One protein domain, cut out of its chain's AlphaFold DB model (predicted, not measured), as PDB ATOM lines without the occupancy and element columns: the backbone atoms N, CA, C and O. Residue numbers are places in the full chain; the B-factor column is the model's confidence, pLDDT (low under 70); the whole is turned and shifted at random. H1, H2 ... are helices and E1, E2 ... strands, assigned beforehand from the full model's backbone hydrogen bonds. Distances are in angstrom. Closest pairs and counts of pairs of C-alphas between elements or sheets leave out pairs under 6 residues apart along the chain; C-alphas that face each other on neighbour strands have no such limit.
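What this domain is: This is residues 187 to 256 of the 280 residues of an uncharacterized protein of Nocardioides silvaticus (UniProt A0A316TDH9). A small sheet of three short strands has one long helix, H1, over one face, and together they make the body of a narrow rod. Beyond the sheet, the small helix H2 sits at one end of the rod; at the other end residues 251 to 256 of H3 stick out free. The printed part has 70 residues, with three named helices and three named strands in the order E1, H1, E2, H2, E3, H3; the class is mixed, helices and strands. The sheet order is E1, E3, E2, all antiparallel. The whole is only just compact, close to loose, with a radius of gyration of the C-alphas of 13.1 A and spans of 41 by 18 by 15 A.

How they stand to each other: Begin at the sheet with E1, residues 187 to 191, an edge strand antiparallel to the inner strand E3, residues 242 to 246; look there for N 188 and O 245 at 2.9 A and N 190 and O 243 at 2.8 A. On the other side of E3 is the edge strand E2, residues 223 to 226, also antiparallel to it; N 244 and O 224 are 2.8 A apart. H1, residues 203 to 217, is on the sheet at a height of 7.9 A, over E3 and E2. It runs slantwise to the strands, at 38 degrees to E2 on the local plane. The closest C-alphas of H1 and E3 are those of Cys 214 and Cys 243, 5.5 A apart. E1, H1 and E2 form a split strand-helix-strand unit, two strands of one sheet joined through a helix, with E3 between them in the sheet, and its crossover is right-handed. H2, residues 231 to 235, is not on the sheet and is only just apart from H1, at 8.2 A. H3, residues 247 to 256, is on the sheet through residues 247 to 250; its closest C-alpha pair with E1 is Asp 247 and Trp 187, 5.3 A. In H1, H2 and H3 every O i to N i+4 pair is within hydrogen-bond range.

Where its parts are: Find C-alpha 187 at (-13.675, 21.261, -25.368), where E1 begins; it spans 11.9 A. H1 starts at C-alpha 203, (-22.674, 7.448, -41.931), and runs 21.0 A. E2 covers 10.5 A, H2 6.2 A and E3 13.2 A. H3 runs 14.1 A to C-alpha 256 at (-14.737, 40.163, -24.899).

The domain as a whole: The two C-alphas farthest apart, Tyr 232 in H2 and Glu 256 in H3, are 41.6 A apart. The printed part has no cut. The link from E1 to H1, 11 residues, is long. Look for low confidence at residues 248 to 256, which are under 70; the mean pLDDT of the printed part is 89.2.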
ATOM      1  N   TRP A 187     -12.582  21.055 -24.433       93.56
ATOM      2  CA  TRP A 187     -13.675  21.261 -25.368       93.56
ATOM      3  C   TRP A 187     -15.024  21.133 -24.673       93.56
ATOM      4  O   TRP A 187     -15.256  20.190 -23.917       93.56
ATOM      5  N   ARG A 188     -15.943  22.038 -24.999       95.19
ATOM      6  CA  ARG A 188     -17.307  22.045 -24.477       95.19
ATOM      7  C   ARG A 188     -18.316  21.936 -25.595       95.19
ATOM      8  O   ARG A 188     -18.294  22.739 -26.529       95.19
ATOM      9  N   ALA A 189     -19.266  21.013 -25.465       96.25
ATOM     10  CA  ALA A 189     -20.412  20.971 -26.358       96.25
ATOM     11  C   ALA A 189     -21.235  22.255 -26.158       96.25
ATOM     12  O   ALA A 189     -21.786  22.497 -25.078       96.25
ATOM     13  N   THR A 190     -21.320  23.093 -27.191       95.44
ATOM     14  CA  THR A 190     -21.969  24.419 -27.153       95.44
ATOM     15  C   THR A 190     -23.202  24.510 -28.041       95.44
ATOM     16  O   THR A 190     -24.160  25.181 -27.653       95.44
ATOM     17  N   HIS A 191     -23.243  23.745 -29.134       96.81
ATOM     18  CA  HIS A 191     -24.370  23.713 -30.067       96.81
ATOM     19  C   HIS A 191     -24.766  22.273 -30.388       96.81
ATOM     20  O   HIS A 191     -23.965  21.347 -30.257       96.81
ATOM     21  N   SER A 192     -26.028  22.099 -30.766       97.69
ATOM     22  CA  SER A 192     -26.542  20.839 -31.301       97.69
ATOM     23  C   SER A 192     -27.500  21.101 -32.466       97.69
ATOM     24  O   SER A 192     -28.719  20.985 -32.295       97.69
ATOM     25  N   PRO A 193     -26.982  21.586 -33.612       97.56
ATOM     26  CA  PRO A 193     -27.803  21.925 -34.765       97.56
ATOM     27  C   PRO A 193     -28.366  20.660 -35.411       97.56
ATOM     28  O   PRO A 193     -27.719  19.609 -35.424       97.56
ATOM     29  N   ALA A 194     -29.570  20.761 -35.970       96.69
ATOM     30  CA  ALA A 194     -30.174  19.654 -36.697       96.69
ATOM     31  C   ALA A 194     -29.334  19.301 -37.936       96.69
ATOM     32  O   ALA A 194     -28.917  20.176 -38.703       96.69
ATOM     33  N   VAL A 195     -29.127  18.007 -38.159       95.88
ATOM     34  CA  VAL A 195     -28.583  17.491 -39.414       95.88
ATOM     35  C   VAL A 195     -29.681  17.623 -40.464       95.88
ATOM     36  O   VAL A 195     -30.764  17.058 -40.311       95.88
ATOM     37  N   ARG A 196     -29.424  18.381 -41.537       93.81
ATOM     38  CA  ARG A 196     -30.417  18.704 -42.582       93.81
ATOM     39  C   ARG A 196     -30.668  17.515 -43.519       93.81
ATOM     40  O   ARG A 196     -30.396  17.573 -44.711       93.81
ATOM     41  N   SER A 197     -31.196  16.426 -42.974       93.44
ATOM     42  CA  SER A 197     -31.719  15.288 -43.725       93.44
ATOM     43  C   SER A 197     -32.968  14.755 -43.032       93.44
ATOM     44  O   SER A 197     -33.039  14.717 -41.808       93.44
ATOM     45  N   LYS A 198     -33.961  14.322 -43.813       91.31
ATOM     46  CA  LYS A 198     -35.154  13.643 -43.278       91.31
ATOM     47  C   LYS A 198     -34.915  12.143 -43.055       91.31
ATOM     48  O   LYS A 198     -35.530  11.550 -42.174       91.31
ATOM     49  N   ARG A 199     -34.022  11.532 -43.841       94.56
ATOM     50  CA  ARG A 199     -33.722  10.090 -43.839       94.56
ATOM     51  C   ARG A 199     -32.254   9.842 -43.494       94.56
ATOM     52  O   ARG A 199     -31.414  10.710 -43.742       94.56
ATOM     53  N   TRP A 200     -31.954   8.657 -42.971       95.38
ATOM     54  CA  TRP A 200     -30.578   8.172 -42.882       95.38
ATOM     55  C   TRP A 200     -30.022   7.980 -44.299       95.38
ATOM     56  O   TRP A 200     -30.704   7.413 -45.150       95.38
ATOM     57  N   ARG A 201     -28.819   8.497 -44.570       93.56
ATOM     58  CA  ARG A 201     -28.172   8.460 -45.898       93.56
ATOM     59  C   ARG A 201     -26.786   7.807 -45.851       93.56
ATOM     60  O   ARG A 201     -25.932   8.140 -46.662       93.56
ATOM     61  N   GLY A 202     -26.561   6.930 -44.873       95.06
ATOM     62  CA  GLY A 202     -25.235   6.394 -44.567       95.06
ATOM     63  C   GLY A 202     -24.419   7.325 -43.666       95.06
ATOM     64  O   GLY A 202     -24.666   8.534 -43.610       95.06
ATOM     65  N   ALA A 203     -23.460   6.744 -42.943       93.00
ATOM     66  CA  ALA A 203     -22.674   7.448 -41.931       93.00
ATOM     67  C   ALA A 203     -21.889   8.624 -42.529       93.00
ATOM     68  O   ALA A 203     -21.984   9.733 -42.008       93.00
ATOM     69  N   ASP A 204     -21.227   8.422 -43.671       94.56
ATOM     70  CA  ASP A 204     -20.401   9.442 -44.330       94.56
ATOM     71  C   ASP A 204     -21.209  10.682 -44.706       94.56
ATOM     72  O   ASP A 204     -20.809  11.821 -44.440       94.56
ATOM     73  N   LYS A 205     -22.402  10.486 -45.281       96.44
ATOM     74  CA  LYS A 205     -23.235  11.623 -45.674       96.44
ATOM     75  C   LYS A 205     -23.757  12.379 -44.459       96.44
ATOM     76  O   LYS A 205     -23.821  13.608 -44.478       96.44
ATOM     77  N   ILE A 206     -24.128  11.660 -43.401       97.06
ATOM     78  CA  ILE A 206     -24.569  12.268 -42.145       97.06
ATOM     79  C   ILE A 206     -23.422  13.015 -41.454       97.06
ATOM     80  O   ILE A 206     -23.644  14.123 -40.963       97.06
ATOM     81  N   GLN A 207     -22.204  12.479 -41.489       95.94
ATOM     82  CA  GLN A 207     -21.003  13.135 -40.979       95.94
ATOM     83  C   GLN A 207     -20.730  14.456 -41.706       95.94
ATOM     84  O   GLN A 207     -20.545  15.482 -41.052       95.94
ATOM     85  N   GLN A 208     -20.763  14.462 -43.043       97.19
ATOM     86  CA  GLN A 208     -20.586  15.681 -43.844       97.19
ATOM     87  C   GLN A 208     -21.632  16.748 -43.491       97.19
ATOM     88  O   GLN A 208     -21.296  17.899 -43.220       97.19
ATOM     89  N   LEU A 209     -22.909  16.359 -43.420       97.31
ATOM     90  CA  LEU A 209     -23.991  17.283 -43.069       97.31
ATOM     91  C   LEU A 209     -23.857  17.828 -41.636       97.31
ATOM     92  O   LEU A 209     -24.205  18.985 -41.384       97.31
ATOM     93  N   ALA A 210     -23.368  17.012 -40.701       97.00
ATOM     94  CA  ALA A 210     -23.086  17.426 -39.332       97.00
ATOM     95  C   ALA A 210     -21.908  18.410 -39.260       97.00
ATOM     96  O   ALA A 210     -22.005  19.427 -38.568       97.00
ATOM     97  N   LEU A 211     -20.835  18.153 -40.016       96.38
ATOM     98  CA  LEU A 211     -19.700  19.065 -40.158       96.38
ATOM     99  C   LEU A 211     -20.160  20.432 -40.672       96.38
ATOM    100  O   LEU A 211     -19.861  21.453 -40.053       96.38
ATOM    101  N   ASP A 212     -20.934  20.457 -41.756       97.25
ATOM    102  CA  ASP A 212     -21.455  21.699 -42.331       97.25
ATOM    103  C   ASP A 212     -22.383  22.436 -41.364       97.25
ATOM    104  O   ASP A 212     -22.390  23.667 -41.318       97.25
ATOM    105  N   ALA A 213     -23.166  21.703 -40.567       97.31
ATOM    106  CA  ALA A 213     -23.975  22.298 -39.512       97.31
ATOM    107  C   ALA A 213     -23.109  22.973 -38.443       97.31
ATOM    108  O   ALA A 213     -23.353  24.132 -38.120       97.31
ATOM    109  N   CYS A 214     -22.059  22.311 -37.957       97.12
ATOM    110  CA  CYS A 214     -21.169  22.910 -36.966       97.12
ATOM    111  C   CYS A 214     -20.336  24.076 -37.510       97.12
ATOM    112  O   CYS A 214     -20.114  25.030 -36.768       97.12
ATOM    113  N   ARG A 215     -19.950  24.065 -38.793       96.56
ATOM    114  CA  ARG A 215     -19.304  25.219 -39.447       96.56
ATOM    115  C   ARG A 215     -20.181  26.470 -39.423       96.56
ATOM    116  O   ARG A 215     -19.664  27.563 -39.243       96.56
ATOM    117  N   ARG A 216     -21.503  26.323 -39.574       96.38
ATOM    118  CA  ARG A 216     -22.441  27.458 -39.493       96.38
ATOM    119  C   ARG A 216     -22.591  27.997 -38.070       96.38
ATOM    120  O   ARG A 216     -22.664  29.204 -37.891       96.38
ATOM    121  N   GLU A 217     -22.610  27.118 -37.071       96.06
ATOM    122  CA  GLU A 217     -22.711  27.509 -35.652       96.06
ATOM    123  C   GLU A 217     -21.401  28.103 -35.099       96.06
ATOM    124  O   GLU A 217     -21.390  28.859 -34.124       96.06
ATOM    125  N   ILE A 218     -20.266  27.718 -35.687       94.50
ATOM    126  CA  ILE A 218     -18.921  28.117 -35.265       94.50
ATOM    127  C   ILE A 218     -18.145  28.587 -36.507       94.50
ATOM    128  O   ILE A 218     -17.241  27.890 -36.968       94.50
ATOM    129  N   PRO A 219     -18.495  29.760 -37.072       91.06
ATOM    130  CA  PRO A 219     -17.889  30.250 -38.313       91.06
ATOM    131  C   PRO A 219     -16.433  30.702 -38.136       91.06
ATOM    132  O   PRO A 219     -15.706  30.848 -39.113       91.06
ATOM    133  N   ARG A 220     -16.004  30.945 -36.892       88.44
ATOM    134  CA  ARG A 220     -14.646  31.359 -36.530       88.44
ATOM    135  C   ARG A 220     -14.090  30.428 -35.458       88.44
ATOM    136  O   ARG A 220     -14.812  30.053 -34.534       88.44
ATOM    137  N   GLY A 221     -12.798  30.128 -35.559       84.31
ATOM    138  CA  GLY A 221     -12.066  29.321 -34.585       84.31
ATOM    139  C   GLY A 221     -12.110  27.816 -34.849       84.31
ATOM    140  O   GLY A 221     -12.785  27.319 -35.750       84.31
ATOM    141  N   SER A 222     -11.339  27.080 -34.051       87.38
ATOM    142  CA  SER A 222     -11.292  25.621 -34.126       87.38
ATOM    143  C   SER A 222     -12.493  25.004 -33.411       87.38
ATOM    144  O   SER A 222     -12.836  25.407 -32.300       87.38
ATOM    145  N   PHE A 223     -13.097  23.978 -34.004       92.44
ATOM    146  CA  PHE A 223     -14.140  23.195 -33.351       92.44
ATOM    147  C   PHE A 223     -13.908  21.698 -33.536       92.44
ATOM    148  O   PHE A 223     -13.196  21.255 -34.440       92.44
ATOM    149  N   ARG A 224     -14.552  20.915 -32.674       92.56
ATOM    150  CA  ARG A 224     -14.776  19.482 -32.890       92.56
ATOM    151  C   ARG A 224     -16.258  19.217 -33.025       92.56
ATOM    152  O   ARG A 224     -17.080  20.046 -32.634       92.56
ATOM    153  N   TYR A 225     -16.605  18.068 -33.579       93.94
ATOM    154  CA  TYR A 225     -17.994  17.681 -33.707       93.94
ATOM    155  C   TYR A 225     -18.163  16.171 -33.589       93.94
ATOM    156  O   TYR A 225     -17.248  15.414 -33.903       93.94
ATOM    157  N   SER A 226     -19.340  15.758 -33.137       93.19
ATOM    158  CA  SER A 226     -19.821  14.385 -33.259       93.19
ATOM    159  C   SER A 226     -21.166  14.367 -33.981       93.19
ATOM    160  O   SER A 226     -21.841  15.395 -34.119       93.19
ATOM    161  N   TRP A 227     -21.529  13.199 -34.495       94.25
ATOM    162  CA  TRP A 227     -22.726  12.966 -35.293       94.25
ATOM    163  C   TRP A 227     -23.311  11.593 -34.937       94.25
ATOM    164  O   TRP A 227     -22.588  10.743 -34.412       94.25
ATOM    165  N   PRO A 228     -24.608  11.358 -35.190       90.38
ATOM    166  CA  PRO A 228     -25.190  10.029 -35.040       90.38
ATOM    167  C   PRO A 228     -24.498   9.052 -35.998       90.38
ATOM    168  O   PRO A 228     -24.484   9.271 -37.209       90.38
ATOM    169  N   SER A 229     -23.920   7.984 -35.453       86.19
ATOM    170  CA  SER A 229     -23.087   7.033 -36.201       86.19
ATOM    171  C   SER A 229     -23.880   5.949 -36.930       86.19
ATOM    172  O   SER A 229     -23.338   5.302 -37.820       86.19
ATOM    173  N   SER A 230     -25.159   5.755 -36.597       93.25
ATOM    174  CA  SER A 230     -25.965   4.665 -37.149       93.25
ATOM    175  C   SER A 230     -27.411   5.061 -37.449       93.25
ATOM    176  O   SER A 230     -27.984   5.988 -36.863       93.25
ATOM    177  N   GLN A 231     -28.041   4.283 -38.336       95.75
ATOM    178  CA  GLN A 231     -29.475   4.372 -38.613       95.75
ATOM    179  C   GLN A 231     -30.320   4.114 -37.359       95.75
ATOM    180  O   GLN A 231     -31.412   4.665 -37.228       95.75
ATOM    181  N   TYR A 232     -29.822   3.293 -36.435       94.56
ATOM    182  CA  TYR A 232     -30.485   3.015 -35.168       94.56
ATOM    183  C   TYR A 232     -30.669   4.299 -34.340       94.56
ATOM    184  O   TYR A 232     -31.804   4.710 -34.091       94.56
ATOM    185  N   TRP A 233     -29.582   5.023 -34.047       93.62
ATOM    186  CA  TRP A 233     -29.643   6.303 -33.325       93.62
ATOM    187  C   TRP A 233     -30.479   7.358 -34.055       93.62
ATOM    188  O   TRP A 233     -31.208   8.139 -33.439       93.62
ATOM    189  N   TRP A 234     -30.432   7.353 -35.388       95.31
ATOM    190  CA  TRP A 234     -31.254   8.231 -36.217       95.31
ATOM    191  C   TRP A 234     -32.763   7.995 -36.040       95.31
ATOM    192  O   TRP A 234     -33.546   8.956 -36.015       95.31
ATOM    193  N   ARG A 235     -33.184   6.724 -35.940       94.94
ATOM    194  CA  ARG A 235     -34.583   6.338 -35.685       94.94
ATOM    195  C   ARG A 235     -35.038   6.753 -34.288       94.94
ATOM    196  O   ARG A 235     -36.160   7.225 -34.162       94.94
ATOM    197  N   LEU A 236     -34.140   6.720 -33.303       94.00
ATOM    198  CA  LEU A 236     -34.374   7.216 -31.938       94.00
ATOM    199  C   LEU A 236     -34.379   8.754 -31.805       94.00
ATOM    200  O   LEU A 236     -34.434   9.292 -30.703       94.00
ATOM    201  N   GLY A 237     -34.308   9.493 -32.916       95.38
ATOM    202  CA  GLY A 237     -34.444  10.952 -32.914       95.38
ATOM    203  C   GLY A 237     -33.145  11.730 -32.688       95.38
ATOM    204  O   GLY A 237     -33.176  12.963 -32.686       95.38
ATOM    205  N   PHE A 238     -31.988  11.064 -32.590       96.00
ATOM    206  CA  PHE A 238     -30.678  11.723 -32.556       96.00
ATOM    207  C   PHE A 238     -30.300  12.239 -33.950       96.00
ATOM    208  O   PHE A 238     -29.436  11.698 -34.626       96.00
ATOM    209  N   ARG A 239     -30.974  13.299 -34.402       96.69
ATOM    210  CA  ARG A 239     -30.795  13.916 -35.730       96.69
ATOM    211  C   ARG A 239     -30.053  15.247 -35.652       96.69
ATOM    212  O   ARG A 239     -30.353  16.182 -36.390       96.69
ATOM    213  N   TYR A 240     -29.098  15.345 -34.736       96.38
ATOM    214  CA  TYR A 240     -28.358  16.568 -34.444       96.38
ATOM    215  C   TYR A 240     -26.861  16.286 -34.477       96.38
ATOM    216  O   TYR A 240     -26.419  15.229 -34.030       96.38
ATOM    217  N   ALA A 241     -26.082  17.241 -34.972       97.06
ATOM    218  CA  ALA A 241     -24.656  17.270 -34.683       97.06
ATOM    219  C   ALA A 241     -24.455  17.721 -33.230       97.06
ATOM    220  O   ALA A 241     -25.332  18.365 -32.656       97.06
ATOM    221  N   VAL A 242     -23.295  17.449 -32.642       97.00
ATOM    222  CA  VAL A 242     -22.865  18.091 -31.393       97.00
ATOM    223  C   VAL A 242     -21.596  18.862 -31.689       97.00
ATOM    224  O   VAL A 242     -20.596  18.259 -32.057       97.00
ATOM    225  N   CYS A 243     -21.630  20.184 -31.539       96.44
ATOM    226  CA  CYS A 243     -20.498  21.050 -31.856       96.44
ATOM    227  C   CYS A 243     -19.779  21.468 -30.578       96.44
ATOM    228  O   CYS A 243     -20.390  22.012 -29.648       96.44
ATOM    229  N   TYR A 244     -18.472  21.256 -30.558       95.12
ATOM    230  CA  TYR A 244     -17.609  21.518 -29.425       95.12
ATOM    231  C   TYR A 244     -16.727  22.729 -29.712       95.12
ATOM    232  O   TYR A 244     -15.943  22.712 -30.660       95.12
ATOM    233  N   LYS A 245     -16.842  23.764 -28.877       93.38
ATOM    234  CA  LYS A 245     -15.914  24.905 -28.880       93.38
ATOM    235  C   LYS A 245     -14.776  24.618 -27.917       93.38
ATOM    236  O   LYS A 245     -14.990  23.937 -26.911       93.38
ATOM    237  N   ARG A 246     -13.587  25.132 -28.214       90.25
ATOM    238  CA  ARG A 246     -12.470  25.063 -27.278       90.25
ATOM    239  C   ARG A 246     -12.774  25.960 -26.078       90.25
ATOM    240  O   ARG A 246     -13.342  27.038 -26.227       90.25
ATOM    241  N   ASP A 247     -12.426  25.509 -24.883       81.56
ATOM    242  CA  ASP A 247     -12.820  26.213 -23.659       81.56
ATOM    243  C   ASP A 247     -12.021  27.514 -23.435       81.56
ATOM    244  O   ASP A 247     -12.554  28.486 -22.894       81.56
ATOM    245  N   ALA A 248     -10.788  27.590 -23.959       68.69
ATOM    246  CA  ALA A 248     -10.015  28.835 -24.056       68.69
ATOM    247  C   ALA A 248     -10.774  29.919 -24.844       68.69
ATOM    248  O   ALA A 248     -10.861  31.058 -24.388       68.69
ATOM    249  N   ASP A 249     -11.434  29.536 -25.941       57.47
ATOM    250  CA  ASP A 249     -12.234  30.443 -26.769       57.47
ATOM    251  C   ASP A 249     -13.472  30.952 -26.007       57.47
ATOM    252  O   ASP A 249     -13.943  32.054 -26.269       57.47
ATOM    253  N   ARG A 250     -14.001  30.203 -25.019       59.06
ATOM    254  CA  ARG A 250     -15.077  30.698 -24.132       59.06
ATOM    255  C   ARG A 250     -14.575  31.645 -23.054       59.06
ATOM    256  O   ARG A 250     -15.320  32.556 -22.704       59.06
ATOM    257  N   LYS A 251     -13.384  31.423 -22.490       58.31
ATOM    258  CA  LYS A 251     -12.786  32.379 -21.542       58.31
ATOM    259  C   LYS A 251     -12.490  33.704 -22.251       58.31
ATOM    260  O   LYS A 251     -12.888  34.741 -21.736       58.31
ATOM    261  N   ALA A 252     -11.919  33.645 -23.456       47.88
ATOM    262  CA  ALA A 252     -11.685  34.811 -24.306       47.88
ATOM    263  C   ALA A 252     -12.996  35.502 -24.719       47.88
ATOM    264  O   ALA A 252     -13.161  36.685 -24.451       47.88
ATOM    265  N   ALA A 253     -13.987  34.765 -25.237       50.62
ATOM    266  CA  ALA A 253     -15.271  35.353 -25.631       50.62
ATOM    267  C   ALA A 253     -16.074  35.923 -24.448       50.62
ATOM    268  O   ALA A 253     -16.794  36.897 -24.618       50.62
ATOM    269  N   ARG A 254     -15.964  35.351 -23.236       56.50
ATOM    270  CA  ARG A 254     -16.561  35.951 -22.026       56.50
ATOM    271  C   ARG A 254     -15.858  37.235 -21.615       56.50
ATOM    272  O   ARG A 254     -16.545  38.146 -21.174       56.50
ATOM    273  N   ALA A 255     -14.536  37.301 -21.753       46.66
ATOM    274  CA  ALA A 255     -13.791  38.529 -21.518       46.66
ATOM    275  C   ALA A 255     -14.174  39.602 -22.553       46.66
ATOM    276  O   ALA A 255     -14.468  40.726 -22.173       46.66
ATOM    277  N   GLU A 256     -14.295  39.247 -23.835       47.16
ATOM    278  CA  GLU A 256     -14.737  40.163 -24.899       47.16
ATOM    279  C   GLU A 256     -16.201  40.605 -24.740       47.16
ATOM    280  O   GLU A 256     -16.503  41.779 -24.902       47.16
TER     281      GLU A 256